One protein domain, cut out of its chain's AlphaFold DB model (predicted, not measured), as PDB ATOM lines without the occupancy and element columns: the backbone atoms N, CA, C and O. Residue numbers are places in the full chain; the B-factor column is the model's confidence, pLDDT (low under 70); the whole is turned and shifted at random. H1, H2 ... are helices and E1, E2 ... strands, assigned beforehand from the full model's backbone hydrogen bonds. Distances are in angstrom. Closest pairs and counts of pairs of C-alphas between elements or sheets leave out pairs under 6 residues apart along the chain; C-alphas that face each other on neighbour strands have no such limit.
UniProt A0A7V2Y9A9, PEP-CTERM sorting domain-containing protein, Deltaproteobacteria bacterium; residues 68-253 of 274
ATOM      1  N   TYR A  68     -18.578  20.620 116.243       85.88
ATOM      2  CA  TYR A  68     -17.158  20.918 116.234       85.88
ATOM      3  C   TYR A  68     -16.944  22.426 116.181       85.88
ATOM      4  O   TYR A  68     -17.685  23.152 115.516       85.88
ATOM      5  N   ASN A  69     -15.939  22.873 116.922       83.69
ATOM      6  CA  ASN A  69     -15.444  24.240 116.866       83.69
ATOM      7  C   ASN A  69     -14.519  24.392 115.662       83.69
ATOM      8  O   ASN A  69     -13.870  23.414 115.280       83.69
ATOM      9  N   ASP A  70     -14.439  25.601 115.120       80.69
ATOM     10  CA  ASP A  70     -13.353  25.927 114.212       80.69
ATOM     11  C   ASP A  70     -12.116  26.315 115.019       80.69
ATOM     12  O   ASP A  70     -12.166  27.177 115.895       80.69
ATOM     13  N   ILE A  71     -11.041  25.572 114.799       78.25
ATOM     14  CA  ILE A  71      -9.743  25.747 115.461       78.25
ATOM     15  C   ILE A  71      -8.596  25.529 114.465       78.25
ATOM     16  O   ILE A  71      -7.449  25.312 114.877       78.25
ATOM     17  N   TYR A  72      -8.909  25.454 113.168       77.12
ATOM     18  CA  TYR A  72      -7.990  24.984 112.144       77.12
ATOM     19  C   TYR A  72      -7.630  26.092 111.170       77.12
ATOM     20  O   TYR A  72      -8.248  26.259 110.132       77.12
ATOM     21  N   ALA A  73      -6.466  26.694 111.393       75.88
ATOM     22  CA  ALA A  73      -5.942  27.645 110.425       75.88
ATOM     23  C   ALA A  73      -5.636  26.987 109.072       75.88
ATOM     24  O   ALA A  73      -5.715  27.613 108.029       75.88
ATOM     25  N   ASN A  74      -5.183  25.733 109.050       81.25
ATOM     26  CA  ASN A  74      -4.581  25.144 107.860       81.25
ATOM     27  C   ASN A  74      -5.086  23.724 107.610       81.25
ATOM     28  O   ASN A  74      -5.164  22.908 108.529       81.25
ATOM     29  N   TRP A  75      -5.294  23.394 106.333       84.69
ATOM     30  CA  TRP A  75      -5.427  22.007 105.908       84.69
ATOM     31  C   TRP A  75      -4.172  21.211 106.306       84.69
ATOM     32  O   TRP A  75      -3.050  21.700 106.114       84.69
ATOM     33  N   PRO A  76      -4.314  19.968 106.796       83.81
ATOM     34  CA  PRO A  76      -3.184  19.090 107.062       83.81
ATOM     35  C   PRO A  76      -2.213  19.016 105.873       83.81
ATOM     36  O   PRO A  76      -2.599  18.717 104.746       83.81
ATOM     37  N   GLY A  77      -0.930  19.307 106.106       83.56
ATOM     38  CA  GLY A  77       0.118  19.246 105.078       83.56
ATOM     39  C   GLY A  77       0.184  20.461 104.146       83.56
ATOM     40  O   GLY A  77       1.099  20.548 103.330       83.56
ATOM     41  N   HIS A  78      -0.722  21.424 104.302       83.06
ATOM     42  CA  HIS A  78      -0.719  22.699 103.593       83.06
ATOM     43  C   HIS A  78      -0.500  23.804 104.618       83.06
ATOM     44  O   HIS A  78      -1.449  24.378 105.126       83.06
ATOM     45  N   PHE A  79       0.752  24.042 105.003       80.12
ATOM     46  CA  PHE A  79       1.060  25.074 105.986       80.12
ATOM     47  C   PHE A  79       1.312  26.413 105.297       80.12
ATOM     48  O   PHE A  79       2.228  26.529 104.480       80.12
ATOM     49  N   VAL A  80       0.551  27.427 105.697       72.94
ATOM     50  CA  VAL A  80       0.881  28.832 105.469       72.94
ATOM     51  C   VAL A  80       1.003  29.507 106.830       72.94
ATOM     52  O   VAL A  80       0.204  29.257 107.736       72.94
ATOM     53  N   ASP A  81       2.025  30.353 106.967       69.62
ATOM     54  CA  ASP A  81       2.228  31.210 108.137       69.62
ATOM     55  C   ASP A  81       1.206  32.356 108.105       69.62
ATOM     56  O   ASP A  81       1.486  33.489 107.710       69.62
ATOM     57  N   ALA A  82      -0.035  31.998 108.408       62.56
ATOM     58  CA  ALA A  82      -1.189  32.871 108.431       62.56
ATOM     59  C   ALA A  82      -1.925  32.734 109.765       62.56
ATOM     60  O   ALA A  82      -1.756  31.762 110.503       62.56
ATOM     61  N   ARG A  83      -2.758  33.734 110.063       65.94
ATOM     62  CA  ARG A  83      -3.752  33.647 111.136       65.94
ATOM     63  C   ARG A  83      -4.780  32.549 110.806       65.94
ATOM     64  O   ARG A  83      -4.795  32.027 109.688       65.94
ATOM     65  N   ASP A  84      -5.609  32.209 111.790       55.56
ATOM     66  CA  ASP A  84      -6.723  31.258 111.632       55.56
ATOM     67  C   ASP A  84      -7.595  31.619 110.419       55.56
ATOM     68  O   ASP A  84      -7.877  30.795 109.563       55.56
ATOM     69  N   GLU A  85      -7.789  32.921 110.232       65.06
ATOM     70  CA  GLU A  85      -8.583  33.556 109.188       65.06
ATOM     71  C   GLU A  85      -7.783  34.658 108.461       65.06
ATOM     72  O   GLU A  85      -6.921  35.326 109.048       65.06
ATOM     73  N   ILE A  86      -8.075  34.903 107.179       60.28
ATOM     74  CA  ILE A  86      -7.445  35.964 106.365       60.28
ATOM     75  C   ILE A  86      -8.499  36.866 105.673       60.28
ATOM     76  O   ILE A  86      -8.534  37.021 104.455       60.28
ATOM     77  N   GLY A  87      -9.377  37.514 106.439       65.62
ATOM     78  CA  GLY A  87     -10.490  38.307 105.886       65.62
ATOM     79  C   GLY A  87     -11.815  37.552 105.969       65.62
ATOM     80  O   GLY A  87     -11.966  36.758 106.890       65.62
ATOM     81  N   ASN A  88     -12.743  37.778 105.028       64.31
ATOM     82  CA  ASN A  88     -14.104  37.209 105.033       64.31
ATOM     83  C   ASN A  88     -14.388  36.311 103.806       64.31
ATOM     84  O   ASN A  88     -13.807  36.548 102.740       64.31
ATOM     85  N   PRO A  89     -15.328  35.347 103.911       66.44
ATOM     86  CA  PRO A  89     -16.085  34.976 105.118       66.44
ATOM     87  C   PRO A  89     -15.250  34.158 106.108       66.44
ATOM     88  O   PRO A  89     -14.214  33.603 105.739       66.44
ATOM     89  N   GLN A  90     -15.735  34.117 107.345       78.31
ATOM     90  CA  GLN A  90     -15.118  33.452 108.494       78.31
ATOM     91  C   GLN A  90     -16.108  32.421 109.022       78.31
ATOM     92  O   GLN A  90     -17.296  32.728 109.179       78.31
ATOM     93  N   ILE A  91     -15.655  31.196 109.243       82.69
ATOM     94  CA  ILE A  91     -16.440  30.175 109.926       82.69
ATOM     95  C   ILE A  91     -16.456  30.552 111.406       82.69
ATOM     96  O   ILE A  91     -15.510  31.113 111.945       82.69
ATOM     97  N   THR A  92     -17.574  30.322 112.087       79.25
ATOM     98  CA  THR A  92     -17.651  30.695 113.501       79.25
ATOM     99  C   THR A  92     -16.813  29.741 114.350       79.25
ATOM    100  O   THR A  92     -17.108  28.544 114.370       79.25
ATOM    101  N   ASP A  93     -15.891  30.272 115.158       72.62
ATOM    102  CA  ASP A  93     -15.041  29.501 116.082       72.62
ATOM    103  C   ASP A  93     -15.838  28.496 116.926       72.62
ATOM    104  O   ASP A  93     -15.419  27.367 117.167       72.62
ATOM    105  N   VAL A  94     -17.024  28.890 117.401       70.44
ATOM    106  CA  VAL A  94     -17.864  28.054 118.265       70.44
ATOM    107  C   VAL A  94     -18.978  27.409 117.456       70.44
ATOM    108  O   VAL A  94     -19.847  28.097 116.924       70.44
ATOM    109  N   ASN A  95     -19.019  26.075 117.464       76.50
ATOM    110  CA  ASN A  95     -19.968  25.276 116.685       76.50
ATOM    111  C   ASN A  95     -19.888  25.520 115.165       76.50
ATOM    112  O   ASN A  95     -20.915  25.408 114.495       76.50
ATOM    113  N   GLY A  96     -18.702  25.836 114.634       81.88
ATOM    114  CA  GLY A  96     -18.470  26.087 113.209       81.88
ATOM    115  C   GLY A  96     -18.980  24.978 112.295       81.88
ATOM    116  O   GLY A  96     -19.520  25.270 111.232       81.88
ATOM    117  N   ILE A  97     -18.920  23.715 112.736       89.69
ATOM    118  CA  ILE A  97     -19.455  22.570 111.986       89.69
ATOM    119  C   ILE A  97     -20.420  21.766 112.854       89.69
ATOM    120  O   ILE A  97     -20.103  21.397 113.988       89.69
ATOM    121  N   LYS A  98     -21.573  21.400 112.292       92.56
ATOM    122  CA  LYS A  98     -22.424  20.326 112.818       92.56
ATOM    123  C   LYS A  98     -22.620  19.234 111.788       92.56
ATOM    124  O   LYS A  98     -22.868  19.524 110.624       92.56
ATOM    125  N   VAL A  99     -22.543  17.990 112.233       92.75
ATOM    126  CA  VAL A  99     -22.691  16.804 111.389       92.75
ATOM    127  C   VAL A  99     -23.746  15.904 112.011       92.75
ATOM    128  O   VAL A  99     -23.611  15.517 113.169       92.75
ATOM    129  N   THR A 100     -24.785  15.573 111.256       93.62
ATOM    130  CA  THR A 100     -25.879  14.710 111.707       93.62
ATOM    131  C   THR A 100     -25.808  13.376 110.983       93.62
ATOM    132  O   THR A 100     -25.815  13.327 109.752       93.62
ATOM    133  N   ILE A 101     -25.759  12.299 111.763       91.88
ATOM    134  CA  ILE A 101     -25.762  10.917 111.287       91.88
ATOM    135  C   ILE A 101     -27.015  10.233 111.820       91.88
ATOM    136  O   ILE A 101     -27.278  10.276 113.019       91.88
ATOM    137  N   ASP A 102     -27.774   9.588 110.943       92.00
ATOM    138  CA  ASP A 102     -28.974   8.832 111.303       92.00
ATOM    139  C   ASP A 102     -28.952   7.456 110.635       92.00
ATOM    140  O   ASP A 102     -28.658   7.334 109.446       92.00
ATOM    141  N   GLY A 103     -29.206   6.401 111.407       88.88
ATOM    142  CA  GLY A 103     -29.178   5.024 110.906       88.88
ATOM    143  C   GLY A 103     -27.831   4.570 110.339       88.88
ATOM    144  O   GLY A 103     -27.813   3.644 109.536       88.88
ATOM    145  N   GLY A 104     -26.723   5.218 110.720       90.56
ATOM    146  CA  GLY A 104     -25.395   4.972 110.143       90.56
ATOM    147  C   GLY A 104     -25.123   5.727 108.839       90.56
ATOM    148  O   GLY A 104     -24.087   5.511 108.225       90.56
ATOM    149  N   TYR A 105     -26.010   6.632 108.422       94.56
ATOM    150  CA  TYR A 105     -25.843   7.431 107.210       94.56
ATOM    151  C   TYR A 105     -25.719   8.913 107.538       94.56
ATOM    152  O   TYR A 105     -26.411   9.431 108.416       94.56
ATOM    153  N   LEU A 106     -24.860   9.615 106.803       94.88
ATOM    154  CA  LEU A 106     -24.780  11.068 106.860       94.88
ATOM    155  C   LEU A 106     -26.067  11.668 106.285       94.88
ATOM    156  O   LEU A 106     -26.420  11.396 105.139       94.88
ATOM    157  N   THR A 107     -26.751  12.500 107.069       95.00
ATOM    158  CA  THR A 107     -28.002  13.156 106.652       95.00
ATOM    159  C   THR A 107     -27.872  14.666 106.555       95.00
ATOM    160  O   THR A 107     -28.544  15.282 105.728       95.00
ATOM    161  N   GLN A 108     -26.996  15.285 107.355       95.44
ATOM    162  CA  GLN A 108     -26.810  16.731 107.313       95.44
ATOM    163  C   GLN A 108     -25.395  17.160 107.700       95.44
ATOM    164  O   GLN A 108     -24.812  16.635 108.646       95.44
ATOM    165  N   VAL A 109     -24.886  18.181 107.013       95.94
ATOM    166  CA  VAL A 109     -23.745  18.983 107.464       95.94
ATOM    167  C   VAL A 109     -24.159  20.448 107.496       95.94
ATOM    168  O   VAL A 109     -24.746  20.952 106.544       95.94
ATOM    169  N   VAL A 110     -23.850  21.144 108.584       94.62
ATOM    170  CA  VAL A 110     -24.096  22.577 108.745       94.62
ATOM    171  C   VAL A 110     -22.778  23.278 109.015       94.62
ATOM    172  O   VAL A 110     -22.090  22.917 109.966       94.62
ATOM    173  N   ILE A 111     -22.472  24.297 108.219       92.25
ATOM    174  CA  ILE A 111     -21.322  25.180 108.409       92.25
ATOM    175  C   ILE A 111     -21.839  26.544 108.848       92.25
ATOM    176  O   ILE A 111     -22.577  27.190 108.104       92.25
ATOM    177  N   TYR A 112     -21.492  26.964 110.060       89.62
ATOM    178  CA  TYR A 112     -21.848  28.271 110.602       89.62
ATOM    179  C   TYR A 112     -20.765  29.285 110.270       89.62
ATOM    180  O   TYR A 112     -19.579  29.001 110.406       89.62
ATOM    181  N   MET A 113     -21.173  30.470 109.836       84.12
ATOM    182  CA  MET A 113     -20.250  31.502 109.373       84.12
ATOM    183  C   MET A 113     -20.733  32.885 109.785       84.12
ATOM    184  O   MET A 113     -21.936  33.134 109.908       84.12
ATOM    185  N   ASP A 114     -19.794  33.807 109.969       76.38
ATOM    186  CA  ASP A 114     -20.130  35.215 110.110       76.38
ATOM    187  C   ASP A 114     -20.729  35.730 108.788       76.38
ATOM    188  O   ASP A 114     -20.131  35.672 107.712       76.38
ATOM    189  N   SER A 115     -21.954  36.247 108.889       64.19
ATOM    190  CA  SER A 115     -22.750  36.808 107.792       64.19
ATOM    191  C   SER A 115     -22.116  38.015 107.082       64.19
ATOM    192  O   SER A 115     -22.615  38.449 106.040       64.19
ATOM    193  N   SER A 116     -21.028  38.582 107.612       58.41
ATOM    194  CA  SER A 116     -20.426  39.845 107.170       58.41
ATOM    195  C   SER A 116     -19.583  39.771 105.886       58.41
ATOM    196  O   SER A 116     -18.641  40.546 105.744       58.41
ATOM    197  N   ILE A 117     -20.002  38.938 104.916       56.94
ATOM    198  CA  ILE A 117     -19.621  38.854 103.482       56.94
ATOM    199  C   ILE A 117     -19.130  37.435 103.110       56.94
ATOM    200  O   ILE A 117     -17.940  37.150 103.190       56.94
ATOM    201  N   ARG A 118     -20.028  36.567 102.601       63.66
ATOM    202  CA  ARG A 118     -19.652  35.336 101.855       63.66
ATOM    203  C   ARG A 118     -19.025  35.662 100.490       63.66
ATOM    204  O   ARG A 118     -18.161  34.932 100.017       63.66
ATOM    205  N   ILE A 119     -19.421  36.791  99.885       60.06
ATOM    206  CA  ILE A 119     -18.997  37.232  98.544       60.06
ATOM    207  C   ILE A 119     -18.488  38.673  98.595       60.06
ATOM    208  O   ILE A 119     -19.310  39.589  98.709       60.06
ATOM    209  N   PRO A 120     -17.180  38.929  98.449       56.56
ATOM    210  CA  PRO A 120     -16.701  40.293  98.299       56.56
ATOM    211  C   PRO A 120     -17.338  40.915  97.049       56.56
ATOM    212  O   PRO A 120     -17.146  40.450  95.924       56.56
ATOM    213  N   SER A 121     -18.138  41.965  97.233       52.34
ATOM    214  CA  SER A 121     -18.699  42.713  96.111       52.34
ATOM    215  C   SER A 121     -17.561  43.348  95.301       52.34
ATOM    216  O   SER A 121     -16.635  43.935  95.856       52.34
ATOM    217  N   GLY A 122     -17.603  43.208  93.970       56.09
ATOM    218  CA  GLY A 122     -16.604  43.801  93.063       56.09
ATOM    219  C   GLY A 122     -15.604  42.830  92.429       56.09
ATOM    220  O   GLY A 122     -14.673  43.274  91.762       56.09
ATOM    221  N   TRP A 123     -15.796  41.523  92.592       63.25
ATOM    222  CA  TRP A 123     -14.983  40.498  91.941       63.25
ATOM    223  C   TRP A 123     -15.431  40.271  90.491       63.25
ATOM    224  O   TRP A 123     -16.500  39.721  90.241       63.25
ATOM    225  N   SER A 124     -14.624  40.708  89.521       58.84
ATOM    226  CA  SER A 124     -14.808  40.365  88.108       58.84
ATOM    227  C   SER A 124     -13.825  39.264  87.704       58.84
ATOM    228  O   SER A 124     -12.626  39.367  87.942       58.84
ATOM    229  N   GLY A 125     -14.335  38.193  87.091       62.78
ATOM    230  CA  GLY A 125     -13.507  37.118  86.528       62.78
ATOM    231  C   GLY A 125     -13.216  35.929  87.448       62.78
ATOM    232  O   GLY A 125     -12.469  35.047  87.037       62.78
ATOM    233  N   ILE A 126     -13.807  35.869  88.644       68.75
ATOM    234  CA  ILE A 126     -13.745  34.689  89.517       68.75
ATOM    235  C   ILE A 126     -15.169  34.279  89.876       68.75
ATOM    236  O   ILE A 126     -15.970  35.112  90.299       68.75
ATOM    237  N   THR A 127     -15.471  32.998  89.680       73.69
ATOM    238  CA  THR A 127     -16.733  32.393  90.101       73.69
ATOM    239  C   THR A 127     -16.512  31.829  91.498       73.69
ATOM    240  O   THR A 127     -15.790  30.838  91.620       73.69
ATOM    241  N   PRO A 128     -17.041  32.467  92.555       80.25
ATOM    242  CA  PRO A 128     -16.866  31.957  93.900       80.25
ATOM    243  C   PRO A 128     -17.619  30.630  94.037       80.25
ATOM    244  O   PRO A 128     -18.682  30.444  93.444       80.25
ATOM    245  N   TYR A 129     -17.040  29.704  94.789       87.12
ATOM    246  CA  TYR A 129     -17.649  28.414  95.076       87.12
ATOM    247  C   TYR A 129     -17.335  27.939  96.493       87.12
ATOM    248  O   TYR A 129     -16.420  28.447  97.156       87.12
ATOM    249  N   ASP A 130     -18.104  26.951  96.926       89.88
ATOM    250  CA  ASP A 130     -17.970  26.264  98.200       89.88
ATOM    251  C   ASP A 130     -17.725  24.785  97.978       89.88
ATOM    252  O   ASP A 130     -18.359  24.144  97.137       89.88
ATOM    253  N   SER A 131     -16.821  24.258  98.788       94.00
ATOM    254  CA  SER A 131     -16.334  22.896  98.701       94.00
ATOM    255  C   SER A 131     -16.546  22.192 100.028       94.00
ATOM    256  O   SER A 131     -15.974  22.594 101.043       94.00
ATOM    257  N   LEU A 132     -17.320  21.110 100.007       95.75
ATOM    258  CA  LEU A 132     -17.436  20.186 101.129       95.75
ATOM    259  C   LEU A 132     -16.749  18.870 100.773       95.75
ATOM    260  O   LEU A 132     -17.078  18.240  99.772       95.75
ATOM    261  N   PHE A 133     -15.821  18.451 101.618       97.25
ATOM    262  CA  PHE A 133     -15.025  17.241 101.482       97.25
ATOM    263  C   PHE A 133     -15.470  16.242 102.544       97.25
ATOM    264  O   PHE A 133     -15.642  16.611 103.707       97.25
ATOM    265  N   ILE A 134     -15.670  14.986 102.154       97.12
ATOM    266  CA  ILE A 134     -16.200  13.948 103.041       97.12
ATOM    267  C   ILE A 134     -15.337  12.699 102.885       97.12
ATOM    268  O   ILE A 134     -15.306  12.096 101.813       97.12
ATOM    269  N   ASN A 135     -14.656  12.301 103.956       95.94
ATOM    270  CA  ASN A 135     -14.117  10.955 104.121       95.94
ATOM    271  C   ASN A 135     -15.063  10.219 105.076       95.94
ATOM    272  O   ASN A 135     -15.208  10.589 106.241       95.94
ATOM    273  N   SER A 136     -15.759   9.229 104.542       95.06
ATOM    274  CA  SER A 136     -16.841   8.500 105.200       95.06
ATOM    275  C   SER A 136     -16.364   7.275 105.984       95.06
ATOM    276  O   SER A 136     -17.112   6.759 106.814       95.06
ATOM    277  N   ASN A 137     -15.125   6.839 105.750       92.38
ATOM    278  CA  ASN A 137     -14.521   5.657 106.361       92.38
ATOM    279  C   ASN A 137     -13.064   5.936 106.745       92.38
ATOM    280  O   ASN A 137     -12.117   5.252 106.344       92.38
ATOM    281  N   TRP A 138     -12.879   6.995 107.517       90.62
ATOM    282  CA  TRP A 138     -11.560   7.409 107.928       90.62
ATOM    283  C   TRP A 138     -11.028   6.473 109.013       90.62
ATOM    284  O   TRP A 138     -11.659   6.225 110.040       90.62
ATOM    285  N   ASN A 139      -9.812   5.971 108.828       87.00
ATOM    286  CA  ASN A 139      -9.236   4.978 109.739       87.00
ATOM    287  C   ASN A 139      -8.529   5.566 110.980       87.00
ATOM    288  O   ASN A 139      -7.835   4.840 111.701       87.00
ATOM    289  N   GLY A 140      -8.648   6.873 111.226       83.00
ATOM    290  CA  GLY A 140      -7.991   7.545 112.349       83.00
ATOM    291  C   GLY A 140      -6.520   7.908 112.105       83.00
ATOM    292  O   GLY A 140      -5.833   8.344 113.031       83.00
ATOM    293  N   THR A 141      -5.993   7.718 110.890       83.75
ATOM    294  CA  THR A 141      -4.596   8.047 110.562       83.75
ATOM    295  C   THR A 141      -4.471   9.337 109.764       83.75
ATOM    296  O   THR A 141      -5.336   9.706 108.974       83.75
ATOM    297  N   TYR A 142      -3.340  10.021 109.935       81.12
ATOM    298  CA  TYR A 142      -3.042  11.250 109.202       81.12
ATOM    299  C   TYR A 142      -2.937  11.035 107.685       81.12
ATOM    300  O   TYR A 142      -3.359  11.888 106.911       81.12
ATOM    301  N   ALA A 143      -2.378   9.898 107.256       83.06
ATOM    302  CA  ALA A 143      -2.200   9.589 105.838       83.06
ATOM    303  C   ALA A 143      -3.538   9.425 105.108       83.06
ATOM    304  O   ALA A 143      -3.631   9.753 103.932       83.06
ATOM    305  N   ASP A 144      -4.551   8.943 105.824       85.75
ATOM    306  CA  ASP A 144      -5.881   8.685 105.287       85.75
ATOM    307  C   ASP A 144      -6.844   9.864 105.466       85.75
ATOM    308  O   ASP A 144      -7.936   9.878 104.919       85.75
ATOM    309  N   TYR A 145      -6.450  10.878 106.236       86.31
ATOM    310  CA  TYR A 145      -7.324  11.990 106.603       86.31
ATOM    311  C   TYR A 145      -7.941  12.692 105.387       86.31
ATOM    312  O   TYR A 145      -9.103  13.079 105.410       86.31
ATOM    313  N   GLN A 146      -7.151  12.837 104.322       90.69
ATOM    314  CA  GLN A 146      -7.571  13.475 103.078       90.69
ATOM    315  C   GLN A 146      -8.005  12.470 102.003       90.69
ATOM    316  O   GLN A 146      -8.210  12.875 100.871       90.69
ATOM    317  N   SER A 147      -8.157  11.180 102.313       93.56
ATOM    318  CA  SER A 147      -8.730  10.191 101.390       93.56
ATOM    319  C   SER A 147     -10.235  10.435 101.218       93.56
ATOM    320  O   SER A 147     -11.056   9.754 101.822       93.56
ATOM    321  N   TRP A 148     -10.615  11.466 100.466       96.12
ATOM    322  CA  TRP A 148     -12.021  11.827 100.297       96.12
ATOM    323  C   TRP A 148     -12.774  10.755  99.511       96.12
ATOM    324  O   TRP A 148     -12.287  10.290  98.483       96.12
ATOM    325  N   ASP A 149     -13.978  10.424  99.969       96.88
ATOM    326  CA  ASP A 149     -14.909   9.517  99.288       96.88
ATOM    327  C   ASP A 149     -15.968  10.302  98.506       96.88
ATOM    328  O   ASP A 149     -16.354   9.926  97.397       96.88
ATOM    329  N   TYR A 150     -16.426  11.421  99.080       97.06
ATOM    330  CA  TYR A 150     -17.452  12.279  98.496       97.06
ATOM    331  C   TYR A 150     -17.042  13.746  98.533       97.06
ATOM    332  O   TYR A 150     -16.284  14.201  99.395       97.06
ATOM    333  N   TYR A 151     -17.579  14.493  97.579       97.44
ATOM    334  CA  TYR A 151     -17.305  15.909  97.415       97.44
ATOM    335  C   TYR A 151     -18.565  16.646  96.966       97.44
ATOM    336  O   TYR A 151     -19.269  16.181  96.071       97.44
ATOM    337  N   VAL A 152     -18.849  17.795  97.572       95.38
ATOM    338  CA  VAL A 152     -19.911  18.702  97.123       95.38
ATOM    339  C   VAL A 152     -19.288  19.998  96.648       95.38
ATOM    340  O   VAL A 152     -18.492  20.600  97.367       95.38
ATOM    341  N   LEU A 153     -19.714  20.440  95.469       93.44
ATOM    342  CA  LEU A 153     -19.338  21.724  94.894       93.44
ATOM    343  C   LEU A 153     -20.580  22.570  94.624       93.44
ATOM    344  O   LEU A 153     -21.458  22.154  93.863       93.44
ATOM    345  N   ASP A 154     -20.633  23.751  95.228       89.88
ATOM    346  CA  ASP A 154     -21.682  24.760  95.041       89.88
ATOM    347  C   ASP A 154     -21.062  26.022  94.417       89.88
ATOM    348  O   ASP A 154     -20.275  26.712  95.057       89.88
ATOM    349  N   TYR A 155     -21.402  26.309  93.155       83.75
ATOM    350  CA  TYR A 155     -20.953  27.502  92.409       83.75
ATOM    351  C   TYR A 155     -21.904  28.695  92.533       83.75
ATOM    352  O   TYR A 155     -21.666  29.769  91.978       83.75
ATOM    353  N   THR A 156     -23.044  28.476  93.161       72.81
ATOM    354  CA  THR A 156     -24.239  29.297  93.008       72.81
ATOM    355  C   THR A 156     -24.513  30.111  94.260       72.81
ATOM    356  O   THR A 156     -25.121  31.173  94.136       72.81
ATOM    357  N   GLN A 157     -23.966  29.698  95.411       64.94
ATOM    358  CA  GLN A 157     -23.729  30.424  96.675       64.94
ATOM    359  C   GLN A 157     -24.892  31.223  97.303       64.94
ATOM    360  O   GLN A 157     -24.788  31.666  98.443       64.94
ATOM    361  N   ASN A 158     -26.003  31.442  96.611       59.44
ATOM    362  CA  ASN A 158     -27.096  32.338  96.995       59.44
ATOM    363  C   ASN A 158     -28.472  31.776  96.625       59.44
ATOM    364  O   ASN A 158     -29.494  32.411  96.891       59.44
ATOM    365  N   THR A 159     -28.514  30.619  95.975       60.72
ATOM    366  CA  THR A 159     -29.739  29.945  95.572       60.72
ATOM    367  C   THR A 159     -29.868  28.680  96.411       60.72
ATOM    368  O   THR A 159     -28.947  27.898  96.564       60.72
ATOM    369  N   ASN A 160     -31.010  28.519  97.071       58.50
ATOM    370  CA  ASN A 160     -31.183  27.563  98.171       58.50
ATOM    371  C   ASN A 160     -31.364  26.103  97.717       58.50
ATOM    372  O   ASN A 160     -32.032  25.332  98.401       58.50
ATOM    373  N   THR A 161     -30.896  25.741  96.524       62.19
ATOM    374  CA  THR A 161     -31.266  24.473  95.874       62.19
ATOM    375  C   THR A 161     -30.193  23.922  94.943       62.19
ATOM    376  O   THR A 161     -30.517  23.162  94.033       62.19
ATOM    377  N   ASP A 162     -28.935  24.305  95.105       72.25
ATOM    378  CA  ASP A 162     -27.902  23.937  94.144       72.25
ATOM    379  C   ASP A 162     -26.584  23.543  94.782       72.25
ATOM    380  O   ASP A 162     -26.258  23.856  95.912       72.25
ATOM    381  N   GLY A 163     -25.875  22.706  94.049       85.06
ATOM    382  CA  GLY A 163     -24.751  21.940  94.531       85.06
ATOM    383  C   GLY A 163     -24.704  20.664  93.715       85.06
ATOM    384  O   GLY A 163     -25.736  20.075  93.388       85.06
ATOM    385  N   THR A 164     -23.509  20.250  93.332       92.12
ATOM    386  CA  THR A 164     -23.314  18.964  92.673       92.12
ATOM    387  C   THR A 164     -22.567  18.057  93.628       92.12
ATOM    388  O   THR A 164     -21.502  18.423  94.122       92.12
ATOM    389  N   LEU A 165     -23.145  16.888  93.891       94.38
ATOM    390  CA  LEU A 165     -22.508  15.832  94.659       94.38
ATOM    391  C   LEU A 165     -21.692  14.940  93.718       94.38
ATOM    392  O   LEU A 165     -22.152  14.551  92.639       94.38
ATOM    393  N   TYR A 166     -20.490  14.592  94.149       96.56
ATOM    394  CA  TYR A 166     -19.556  13.734  93.441       96.56
ATOM    395  C   TYR A 166     -19.088  12.604  94.351       96.56
ATOM    396  O   TYR A 166     -18.917  12.804  95.555       96.56
ATOM    397  N   SER A 167     -18.817  11.442  93.759       97.12
ATOM    398  CA  SER A 167     -17.855  10.503  94.326       97.12
ATOM    399  C   SER A 167     -16.446  10.892  93.888       97.12
ATOM    400  O   SER A 167     -16.233  11.390  92.773       97.12
ATOM    401  N   VAL A 168     -15.487  10.667  94.777       97.88
ATOM    402  CA  VAL A 168     -14.074  10.974  94.565       97.88
ATOM    403  C   VAL A 168     -13.324   9.667  94.306       97.88
ATOM    404  O   VAL A 168     -13.504   8.667  94.996       97.88
ATOM    405  N   GLY A 169     -12.518   9.643  93.250       96.75
ATOM    406  CA  GLY A 169     -11.671   8.503  92.921       96.75
ATOM    407  C   GLY A 169     -10.417   8.434  93.794       96.75
ATOM    408  O   GLY A 169     -10.002   9.413  94.403       96.75
ATOM    409  N   LEU A 170      -9.729   7.289  93.754       94.25
ATOM    410  CA  LEU A 170      -8.471   7.058  94.486       94.25
ATOM    411  C   LEU A 170      -7.330   8.028  94.120       94.25
ATOM    412  O   LEU A 170      -6.320   8.085  94.815       94.25
ATOM    413  N   SER A 171      -7.455   8.734  92.997       95.75
ATOM    414  CA  SER A 171      -6.511   9.748  92.543       95.75
ATOM    415  C   SER A 171      -7.295  10.975  92.108       95.75
ATOM    416  O   SER A 171      -8.166  10.880  91.242       95.75
ATOM    417  N   TYR A 172      -6.947  12.118  92.682       96.75
ATOM    418  CA  TYR A 172      -7.556  13.408  92.402       96.75
ATOM    419  C   TYR A 172      -6.520  14.516  92.618       96.75
ATOM    420  O   TYR A 172      -5.545  14.341  93.352       96.75
ATOM    421  N   ASP A 173      -6.757  15.668  92.003       96.31
ATOM    422  CA  ASP A 173      -5.949  16.869  92.177       96.31
ATOM    423  C   ASP A 173      -6.774  17.958  92.845       96.31
ATOM    424  O   ASP A 173      -7.890  18.280  92.421       96.31
ATOM    425  N   TYR A 174      -6.194  18.583  93.864       95.25
ATOM    426  CA  TYR A 174      -6.796  19.757  94.472       95.25
ATOM    427  C   TYR A 174      -6.780  20.949  93.523       95.25
ATOM    428  O   TYR A 174      -5.732  21.319  92.992       95.25
ATOM    429  N   GLU A 175      -7.915  21.628  93.439       93.69
ATOM    430  CA  GLU A 175      -7.935  23.023  93.038       93.69
ATOM    431  C   GLU A 175      -7.388  23.873  94.190       93.69
ATOM    432  O   GLU A 175      -7.765  23.697  95.356       93.69
ATOM    433  N   LYS A 176      -6.442  24.759  93.872       91.50
ATOM    434  CA  LYS A 176      -5.771  25.596  94.865       91.50
ATOM    435  C   LYS A 176      -6.322  27.012  94.848       91.50
ATOM    436  O   LYS A 176      -6.503  27.584  93.776       91.50
ATOM    437  N   ALA A 177      -6.485  27.595  96.032       88.56
ATOM    438  CA  ALA A 177      -6.849  28.993  96.187       88.56
ATOM    439  C   ALA A 177      -5.878  29.889  95.395       88.56
ATOM    440  O   ALA A 177      -4.650  29.731  95.519       88.56
ATOM    441  N   PRO A 178      -6.390  30.820  94.575       85.44
ATOM    442  CA  PRO A 178      -5.561  31.610  93.681       85.44
ATOM    443  C   PRO A 178      -4.754  32.675  94.435       85.44
ATOM    444  O   PRO A 178      -5.031  33.032  95.583       85.44
ATOM    445  N   SER A 179      -3.744  33.225  93.763       82.88
ATOM    446  CA  SER A 179      -3.135  34.500  94.148       82.88
ATOM    447  C   SER A 179      -3.890  35.645  93.483       82.88
ATOM    448  O   SER A 179      -4.044  35.628  92.260       82.88
ATOM    449  N   HIS A 180      -4.290  36.666  94.238       74.69
ATOM    450  CA  HIS A 180      -4.902  37.866  93.669       74.69
ATOM    451  C   HIS A 180      -4.291  39.135  94.261       74.69
ATOM    452  O   HIS A 180      -4.222  39.306  95.475       74.69
ATOM    453  N   SER A 181      -3.872  40.063  93.400       73.12
ATOM    454  CA  SER A 181      -3.337  41.355  93.843       73.12
ATOM    455  C   SER A 181      -4.399  42.151  94.605       73.12
ATOM    456  O   SER A 181      -5.531  42.267  94.137       73.12
ATOM    457  N   GLY A 182      -4.024  42.728  95.749       68.69
ATOM    458  CA  GLY A 182      -4.904  43.568  96.568       68.69
ATOM    459  C   GLY A 182      -5.786  42.815  97.567       68.69
ATOM    460  O   GLY A 182      -6.527  43.464  98.298       68.69
ATOM    461  N   TRP A 183      -5.680  41.486  97.634       71.12
ATOM    462  CA  TRP A 183      -6.424  40.663  98.584       71.12
ATOM    463  C   TRP A 183      -5.486  39.713  99.311       71.12
ATOM    464  O   TRP A 183      -4.567  39.147  98.719       71.12
ATOM    465  N   SER A 184      -5.746  39.532 100.596       72.94
ATOM    466  CA  SER A 184      -5.077  38.516 101.392       72.94
ATOM    467  C   SER A 184      -5.911  37.243 101.281       72.94
ATOM    468  O   SER A 184      -6.997  37.172 101.836       72.94
ATOM    469  N   LEU A 185      -5.442  36.280 100.490       78.06
ATOM    470  CA  LEU A 185      -6.063  34.963 100.319       78.06
ATOM    471  C   LEU A 185      -5.085  33.901 100.803       78.06
ATOM    472  O   LEU A 185      -3.872  34.139 100.838       78.06
ATOM    473  N   ARG A 186      -5.579  32.696 101.080       81.62
ATOM    474  CA  ARG A 186      -4.720  31.576 101.461       81.62
ATOM    475  C   ARG A 186      -4.170  30.861 100.226       81.62
ATOM    476  O   ARG A 186      -4.418  29.684  99.984       81.62
ATOM    477  N   THR A 187      -3.442  31.604  99.396       85.12
ATOM    478  CA  THR A 187      -2.923  31.131  98.106       85.12
ATOM    479  C   THR A 187      -2.194  29.791  98.231       85.12
ATOM    480  O   THR A 187      -1.320  29.621  99.079       85.12
ATOM    481  N   GLY A 188      -2.525  28.844  97.349       86.00
ATOM    482  CA  GLY A 188      -1.910  27.512  97.324       86.00
ATOM    483  C   GLY A 188      -2.565  26.481  98.251       86.00
ATOM    484  O   GLY A 188      -2.186  25.306  98.205       86.00
ATOM    485  N   HIS A 189      -3.564  26.869  99.050       87.44
ATOM    486  CA  HIS A 189      -4.344  25.930  99.858       87.44
ATOM    487  C   HIS A 189      -5.397  25.185  99.049       87.44
ATOM    488  O   HIS A 189      -5.897  25.740  98.073       87.44
ATOM    489  N   PRO A 190      -5.753  23.946  99.435       92.00
ATOM    490  CA  PRO A 190      -6.942  23.287  98.914       92.00
ATOM    491  C   PRO A 190      -8.170  24.188  99.072       92.00
ATOM    492  O   PRO A 190      -8.515  24.571 100.188       92.00
ATOM    493  N   ALA A 191      -8.795  24.514  97.948       91.25
ATOM    494  CA  ALA A 191     -10.065  25.225  97.885       91.25
ATOM    495  C   ALA A 191     -11.164  24.341  97.282       91.25
ATOM    496  O   ALA A 191     -12.333  24.521  97.602       91.25
ATOM    497  N   GLY A 192     -10.798  23.351  96.459       94.00
ATOM    498  CA  GLY A 192     -11.711  22.391  95.834       94.00
ATOM    499  C   GLY A 192     -10.981  21.180  95.253       94.00
ATOM    500  O   GLY A 192      -9.779  21.012  95.474       94.00
ATOM    501  N   ILE A 193     -11.688  20.342  94.494       96.44
ATOM    502  CA  ILE A 193     -11.122  19.215  93.731       96.44
ATOM    503  C   ILE A 193     -11.375  19.451  92.239       96.44
ATOM    504  O   ILE A 193     -12.497  19.741  91.836       96.44
ATOM    505  N   SER A 194     -10.335  19.303  91.419       94.81
ATOM    506  CA  SER A 194     -10.375  19.601  89.978       94.81
ATOM    507  C   SER A 194     -10.419  18.359  89.080       94.81
ATOM    508  O   SER A 194     -10.885  18.433  87.944       94.81
ATOM    509  N   THR A 195      -9.949  17.207  89.568       96.88
ATOM    510  CA  THR A 195      -9.881  15.946  88.809       96.88
ATOM    511  C   THR A 195     -10.340  14.765  89.664       96.88
ATOM    512  O   THR A 195     -10.500  14.892  90.872       96.88
ATOM    513  N   GLY A 196     -10.580  13.604  89.046       97.00
ATOM    514  CA  GLY A 196     -10.955  12.391  89.787       97.00
ATOM    515  C   GLY A 196     -12.384  12.391  90.340       97.00
ATOM    516  O   GLY A 196     -12.688  11.598  91.224       97.00
ATOM    517  N   LEU A 197     -13.264  13.255  89.826       97.81
ATOM    518  CA  LEU A 197     -14.653  13.376  90.268       97.81
ATOM    519  C   LEU A 197     -15.614  12.656  89.321       97.81
ATOM    520  O   LEU A 197     -15.528  12.808  88.101       97.81
ATOM    521  N   THR A 198     -16.579  11.929  89.883       97.50
ATOM    522  CA  THR A 198     -17.726  11.381  89.142       97.50
ATOM    523  C   THR A 198     -19.011  11.925  89.744       97.50
ATOM    524  O   THR A 198     -19.280  11.715  90.922       97.50
ATOM    525  N   SER A 199     -19.805  12.652  88.952       94.88
ATOM    526  CA  SER A 199     -21.061  13.224  89.445       94.88
ATOM    527  C   SER A 199     -22.041  12.113  89.813       94.88
ATOM    528  O   SER A 199     -22.274  11.185  89.036       94.88
ATOM    529  N   ILE A 200     -22.617  12.224  91.006       92.69
ATOM    530  CA  ILE A 200     -23.704  11.370  91.465       92.69
ATOM    531  C   ILE A 200     -25.003  12.036  91.021       92.69
ATOM    532  O   ILE A 200     -25.232  13.209  91.308       92.69
ATOM    533  N   SER A 201     -25.853  11.287  90.314       86.75
ATOM    534  CA  SER A 201     -27.169  11.774  89.890       86.75
ATOM    535  C   SER A 201     -27.936  12.292  91.102       86.75
ATOM    536  O   SER A 201     -28.283  11.504  91.981       86.75
ATOM    537  N   THR A 202     -28.197  13.600  91.130       69.12
ATOM    538  CA  THR A 202     -28.740  14.308  92.288       69.12
ATOM    539  C   THR A 202     -30.091  13.720  92.696       69.12
ATOM    540  O   THR A 202     -31.057  13.829  91.933       69.12
ATOM    541  N   PRO A 203     -30.196  13.075  93.869       74.50
ATOM    542  CA  PRO A 203     -31.478  12.585  94.350       74.50
ATOM    543  C   PRO A 203     -32.355  13.774  94.776       74.50
ATOM    544  O   PRO A 203     -31.817  14.821  95.137       74.50
ATOM    545  N   PRO A 204     -33.692  13.634  94.771       76.81
ATOM    546  CA  PRO A 204     -34.611  14.743  95.051       76.81
ATOM    547  C   PRO A 204     -34.426  15.384  96.436       76.81
ATOM    548  O   PRO A 204     -34.773  16.548  96.607       76.81
ATOM    549  N   ASP A 205     -33.854  14.653  97.394       85.44
ATOM    550  CA  ASP A 205     -33.679  15.114  98.775       85.44
ATOM    551  C   ASP A 205     -32.294  15.735  99.044       85.44
ATOM    552  O   ASP A 205     -32.040  16.234 100.142       85.44
ATOM    553  N   PHE A 206     -31.387  15.727  98.058       91.38
ATOM    554  CA  PHE A 206     -30.111  16.426  98.184       91.38
ATOM    555  C   PHE A 206     -30.306  17.931  97.980       91.38
ATOM    556  O   PHE A 206     -30.906  18.363  96.996       91.38
ATOM    557  N   SER A 207     -29.769  18.743  98.889       91.38
ATOM    558  CA  SER A 207     -29.809  20.203  98.763       91.38
ATOM    559  C   SER A 207     -28.650  20.872  99.487       91.38
ATOM    560  O   SER A 207     -28.164  20.367 100.499       91.38
ATOM    561  N   VAL A 208     -28.253  22.044  98.995       91.69
ATOM    562  CA  VAL A 208     -27.384  22.980  99.711       91.69
ATOM    563  C   VAL A 208     -28.149  24.287  99.865       91.69
ATOM    564  O   VAL A 208     -28.726  24.800  98.907       91.69
ATOM    565  N   VAL A 209     -28.225  24.788 101.095       89.56
ATOM    566  CA  VAL A 209     -29.056  25.941 101.456       89.56
ATOM    567  C   VAL A 209     -28.225  26.951 102.225       89.56
ATOM    568  O   VAL A 209     -27.640  26.607 103.251       89.56
ATOM    569  N   TRP A 210     -28.231  28.205 101.781       86.69
ATOM    570  CA  TRP A 210     -27.628  29.327 102.493       86.69
ATOM    571  C   TRP A 210     -28.708  30.233 103.072       86.69
ATOM    572  O   TRP A 210     -29.509  30.803 102.337       86.69
ATOM    573  N   ASP A 211     -28.728  30.401 104.391       84.56
ATOM    574  CA  ASP A 211     -29.753  31.222 105.055       84.56
ATOM    575  C   ASP A 211     -29.278  32.624 105.466       84.56
ATOM    576  O   ASP A 211     -30.024  33.377 106.091       84.56
ATOM    577  N   GLY A 212     -28.042  32.980 105.108       82.31
ATOM    578  CA  GLY A 212     -27.386  34.223 105.515       82.31
ATOM    579  C   GLY A 212     -26.434  34.071 106.702       82.31
ATOM    580  O   GLY A 212     -25.620  34.963 106.923       82.31
ATOM    581  N   THR A 213     -26.502  32.963 107.443       85.75
ATOM    582  CA  THR A 213     -25.654  32.696 108.624       85.75
ATOM    583  C   THR A 213     -25.027  31.305 108.634       85.75
ATOM    584  O   THR A 213     -24.065  31.055 109.359       85.75
ATOM    585  N   LYS A 214     -25.568  30.374 107.849       88.88
ATOM    586  CA  LYS A 214     -25.036  29.021 107.719       88.88
ATOM    587  C   LYS A 214     -25.329  28.417 106.355       88.88
ATOM    588  O   LYS A 214     -26.370  28.685 105.749       88.88
ATOM    589  N   ILE A 215     -24.428  27.547 105.915       90.00
ATOM    590  CA  ILE A 215     -24.641  26.658 104.774       90.00
ATOM    591  C   ILE A 215     -25.092  25.308 105.323       90.00
ATOM    592  O   ILE A 215     -24.440  24.736 106.195       90.00
ATOM    593  N   THR A 216     -26.224  24.807 104.844       93.19
ATOM    594  CA  THR A 216     -26.774  23.502 105.220       93.19
ATOM    595  C   THR A 216     -26.754  22.580 104.014       93.19
ATOM    596  O   THR A 216     -27.451  22.836 103.036       93.19
ATOM    597  N   TYR A 217     -25.992  21.499 104.109       94.50
ATOM    598  CA  TYR A 217     -25.975  20.393 103.164       94.50
ATOM    599  C   TYR A 217     -26.903  19.304 103.691       94.50
ATOM    600  O   TYR A 217     -26.661  18.770 104.773       94.50
ATOM    601  N   ASN A 218     -27.956  18.975 102.949       94.38
ATOM    602  CA  ASN A 218     -28.835  17.852 103.256       94.38
ATOM    603  C   ASN A 218     -28.540  16.705 102.299       94.38
ATOM    604  O   ASN A 218     -28.450  16.902 101.085       94.38
ATOM    605  N   PHE A 219     -28.424  15.509 102.862       93.56
ATOM    606  CA  PHE A 219     -28.149  14.287 102.129       93.56
ATOM    607  C   PHE A 219     -29.345  13.337 102.243       93.56
ATOM    608  O   PHE A 219     -29.910  13.182 103.330       93.56
ATOM    609  N   PRO A 220     -29.729  12.670 101.144       90.81
ATOM    610  CA  PRO A 220     -30.699  11.587 101.189       90.81
ATOM    611  C   PRO A 220     -30.220  10.475 102.124       90.81
ATOM    612  O   PRO A 220     -29.055  10.069 102.081       90.81
ATOM    613  N   SER A 221     -31.136   9.946 102.934       85.56
ATOM    614  CA  SER A 221     -30.845   8.774 103.762       85.56
ATOM    615  C   SER A 221     -30.416   7.594 102.881       85.56
ATOM    616  O   SER A 221     -30.956   7.397 101.791       85.56
ATOM    617  N   GLY A 222     -29.434   6.817 103.340       89.06
ATOM    618  CA  GLY A 222     -28.935   5.654 102.605       89.06
ATOM    619  C   GLY A 222     -27.845   5.948 101.565       89.06
ATOM    620  O   GLY A 222     -27.354   5.007 100.951       89.06
ATOM    621  N   LEU A 223     -27.480   7.217 101.330       91.62
ATOM    622  CA  LEU A 223     -26.532   7.574 100.266       91.62
ATOM    623  C   LEU A 223     -25.065   7.488 100.703       91.62
ATOM    624  O   LEU A 223     -24.254   6.887 100.005       91.62
ATOM    625  N   ILE A 224     -24.732   8.117 101.830       94.38
ATOM    626  CA  ILE A 224     -23.370   8.175 102.368       94.38
ATOM    627  C   ILE A 224     -23.377   7.412 103.687       94.38
ATOM    628  O   ILE A 224     -23.827   7.933 104.707       94.38
ATOM    629  N   GLU A 225     -22.943   6.157 103.641       95.00
ATOM    630  CA  GLU A 225     -22.745   5.332 104.832       95.00
ATOM    631  C   GLU A 225     -21.519   5.834 105.599       95.00
ATOM    632  O   GLU A 225     -20.482   6.108 105.002       95.00
ATOM    633  N   ILE A 226     -21.650   5.974 106.915       91.94
ATOM    634  CA  ILE A 226     -20.553   6.304 107.820       91.94
ATOM    635  C   ILE A 226     -20.188   5.034 108.585       91.94
ATOM    636  O   ILE A 226     -20.864   4.659 109.546       91.94
ATOM    637  N   ASP A 227     -19.108   4.380 108.157       81.69
ATOM    638  CA  ASP A 227     -18.585   3.170 108.795       81.69
ATOM    639  C   ASP A 227     -17.402   3.527 109.704       81.69
ATOM    640  O   ASP A 227     -16.245   3.578 109.295       81.69
ATOM    641  N   GLY A 228     -17.695   3.825 110.970       81.81
ATOM    642  CA  GLY A 228     -16.672   4.134 111.968       81.81
ATOM    643  C   GLY A 228     -16.377   5.628 112.111       81.81
ATOM    644  O   GLY A 228     -17.254   6.391 112.521       81.81
ATOM    645  N   GLN A 229     -15.115   6.033 111.916       88.38
ATOM    646  CA  GLN A 229     -14.727   7.447 112.017       88.38
ATOM    647  C   GLN A 229     -14.878   8.116 110.653       88.38
ATOM    648  O   GLN A 229     -14.740   7.485 109.611       88.38
ATOM    649  N   PHE A 230     -15.143   9.414 110.666       92.25
ATOM    650  CA  PHE A 230     -15.334  10.199 109.457       92.25
ATOM    651  C   PHE A 230     -14.582  11.518 109.575       92.25
ATOM    652  O   PHE A 230     -14.274  11.976 110.679       92.25
ATOM    653  N   VAL A 231     -14.323  12.133 108.428       93.56
ATOM    654  CA  VAL A 231     -13.787  13.485 108.336       93.56
ATOM    655  C   VAL A 231     -14.689  14.308 107.438       93.56
ATOM    656  O   VAL A 231     -14.950  13.929 106.297       93.56
ATOM    657  N   ILE A 232     -15.124  15.459 107.941       95.06
ATOM    658  CA  ILE A 232     -15.720  16.508 107.123       95.06
ATOM    659  C   ILE A 232     -14.736  17.663 107.062       95.06
ATOM    660  O   ILE A 232     -14.245  18.131 108.091       95.06
ATOM    661  N   GLY A 233     -14.459  18.120 105.850       93.94
ATOM    662  CA  GLY A 233     -13.720  19.342 105.612       93.94
ATOM    663  C   GLY A 233     -14.529  20.314 104.777       93.94
ATOM    664  O   GLY A 233     -15.325  19.911 103.932       93.94
ATOM    665  N   TYR A 234     -14.325  21.600 105.004       93.50
ATOM    666  CA  TYR A 234     -14.999  22.653 104.270       93.50
ATOM    667  C   TYR A 234     -14.012  23.758 103.909       93.50
ATOM    668  O   TYR A 234     -13.158  24.142 104.708       93.50
ATOM    669  N   SER A 235     -14.126  24.264 102.684       90.75
ATOM    670  CA  SER A 235     -13.361  25.421 102.238       90.75
ATOM    671  C   SER A 235     -14.120  26.207 101.180       90.75
ATOM    672  O   SER A 235     -14.874  25.653 100.382       90.75
ATOM    673  N   LEU A 236     -13.884  27.513 101.156       88.25
ATOM    674  CA  LEU A 236     -14.324  28.388 100.075       88.25
ATOM    675  C   LEU A 236     -13.246  28.474  98.993       88.25
ATOM    676  O   LEU A 236     -12.079  28.181  99.243       88.25
ATOM    677  N   TRP A 237     -13.607  28.981  97.815       85.25
ATOM    678  CA  TRP A 237     -12.693  29.203  96.683       85.25
ATOM    679  C   TRP A 237     -11.386  29.955  97.041       85.25
ATOM    680  O   TRP A 237     -10.351  29.767  96.398       85.25
ATOM    681  N   CYS A 238     -11.403  30.814  98.067       81.56
ATOM    682  CA  CYS A 238     -10.240  31.563  98.561       81.56
ATOM    683  C   CYS A 238      -9.404  30.833  99.618       81.56
ATOM    684  O   CYS A 238      -8.336  31.335  99.987       81.56
ATOM    685  N   ALA A 239      -9.916  29.717 100.144       78.75
ATOM    686  CA  ALA A 239      -9.428  29.009 101.325       78.75
ATOM    687  C   ALA A 239      -9.112  29.937 102.508       78.75
ATOM    688  O   ALA A 239      -8.184  29.693 103.277       78.75
ATOM    689  N   ASN A 240      -9.861  31.039 102.611       74.50
ATOM    690  CA  ASN A 240      -9.641  32.074 103.607       74.50
ATOM    691  C   ASN A 240      -9.642  31.506 105.035       74.50
ATOM    692  O   ASN A 240      -8.757  31.796 105.842       74.50
ATOM    693  N   ASP A 241     -10.619  30.642 105.261       71.25
ATOM    694  CA  ASP A 241     -10.835  29.886 106.473       71.25
ATOM    695  C   ASP A 241     -11.188  28.439 106.092       71.25
ATOM    696  O   ASP A 241     -11.676  28.186 104.974       71.25
ATOM    697  N   VAL A 242     -10.848  27.483 106.953       80.88
ATOM    698  CA  VAL A 242     -10.966  26.049 106.665       80.88
ATOM    699  C   VAL A 242     -11.532  25.303 107.866       80.88
ATOM    700  O   VAL A 242     -10.865  25.080 108.865       80.88
ATOM    701  N   ALA A 243     -12.754  24.802 107.717       81.56
ATOM    702  CA  ALA A 243     -13.403  24.049 108.777       81.56
ATOM    703  C   ALA A 243     -13.035  22.570 108.648       81.56
ATOM    704  O   ALA A 243     -13.199  21.979 107.577       81.56
ATOM    705  N   LEU A 244     -12.602  21.944 109.740       83.00
ATOM    706  CA  LEU A 244     -12.314  20.513 109.785       83.00
ATOM    707  C   LEU A 244     -12.933  19.862 111.018       83.00
ATOM    708  O   LEU A 244     -12.829  20.370 112.134       83.00
ATOM    709  N   THR A 245     -13.522  18.680 110.847       81.81
ATOM    710  CA  THR A 245     -13.782  17.800 111.992       81.81
ATOM    711  C   THR A 245     -12.449  17.366 112.603       81.81
ATOM    712  O   THR A 245     -11.502  17.149 111.849       81.81
ATOM    713  N   PRO A 246     -12.345  17.195 113.932       69.56
ATOM    714  CA  PRO A 246     -11.083  17.018 114.618       69.56
ATOM    715  C   PRO A 246     -10.178  15.954 113.999       69.56
ATOM    716  O   PRO A 246     -10.498  14.766 113.980       69.56
ATOM    717  N   VAL A 247      -9.002  16.399 113.564       61.31
ATOM    718  CA  VAL A 247      -7.836  15.554 113.301       61.31
ATOM    719  C   VAL A 247      -7.478  14.877 114.631       61.31
ATOM    720  O   VAL A 247      -7.405  15.569 115.652       61.31
ATOM    721  N   PRO A 248      -7.237  13.556 114.689       54.06
ATOM    722  CA  PRO A 248      -6.935  12.909 115.945       54.06
ATOM    723  C   PRO A 248      -5.563  13.417 116.355       54.06
ATOM    724  O   PRO A 248      -4.584  13.318 115.606       54.06
ATOM    725  N   GLU A 249      -5.488  14.013 117.538       50.56
ATOM    726  CA  GLU A 249      -4.215  14.548 117.971       50.56
ATOM    727  C   GLU A 249      -3.199  13.402 118.142       50.56
ATOM    728  O   GLU A 249      -3.494  12.398 118.805       50.56
ATOM    729  N   PRO A 250      -1.960  13.550 117.636       52.47
ATOM    730  CA  PRO A 250      -0.886  12.583 117.881       52.47
ATOM    731  C   PRO A 250      -0.630  12.325 119.381       52.47
ATOM    732  O   PRO A 250      -0.103  11.283 119.776       52.47
ATOM    733  N   THR A 251      -1.014  13.270 120.241       51.56
ATOM    734  CA  THR A 251      -0.892  13.227 121.704       51.56
ATOM    735  C   THR A 251      -1.798  12.183 122.354       51.56
ATOM    736  O   THR A 251      -1.393  11.595 123.357       51.56
ATOM    737  N   ALA A 252      -2.971  11.876 121.792       53.44
ATOM    738  CA  ALA A 252      -3.846  10.827 122.322       53.44
ATOM    739  C   ALA A 252      -3.188   9.439 122.210       53.44
ATOM    740  O   ALA A 252      -3.244   8.634 123.144       53.44
ATOM    741  N   VAL A 253      -2.459   9.195 121.114       57.44
ATOM    742  CA  VAL A 253      -1.638   7.987 120.921       57.44
ATOM    743  C   VAL A 253      -0.456   7.969 121.893       57.44
ATOM    744  O   VAL A 253      -0.143   6.930 122.481       57.44
TER     745      VAL A 253
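AT A GLANCE: This is residues 68 to 253 of the 274 residues of the protein "PEP-CTERM sorting domain-containing protein" of Deltaproteobacteria bacterium (UniProt A0A7V2Y9A9). Amid little regular structure, two antiparallel sheets, E8 E5 E4 E3 E11 E12 and E1 E2 E10 E9, form a sandwich with crossed strands. Hairpin E6-E7 packs on the first. The 186 residues printed, 67 in twelve strands then one helix, are mostly strand and compact: radius of gyration of the C-alphas 15.6 A, spans 46 by 42 by 32 A.

IN THESE COORDINATES: Find E1 from C-alpha 97 at (-19.455, 22.570, 111.986) to 102, then E2 105 to 112, E3 130 to 138, 22.2 A long, E4 150 to 154, E5 164 to 168, E6 174 to 176, E7 190 to 193, E8 197 to 199, E9 207 to 210, E10 214 to 218, E11 229 to 236, E12 242 to 244 and H1 250 to 253, with C-alpha 253 at (-1.638, 7.987, 120.921).

HOW THE PARTS SIT: In the meander E3 E4 E5, each antiparallel to its predecessor, N 132 and O 152 are within hydrogen-bond range, 2.9 A. H1 is on neither sheet.

THE WHOLE: The printed part has no cut; 36 residues have pLDDT under 70.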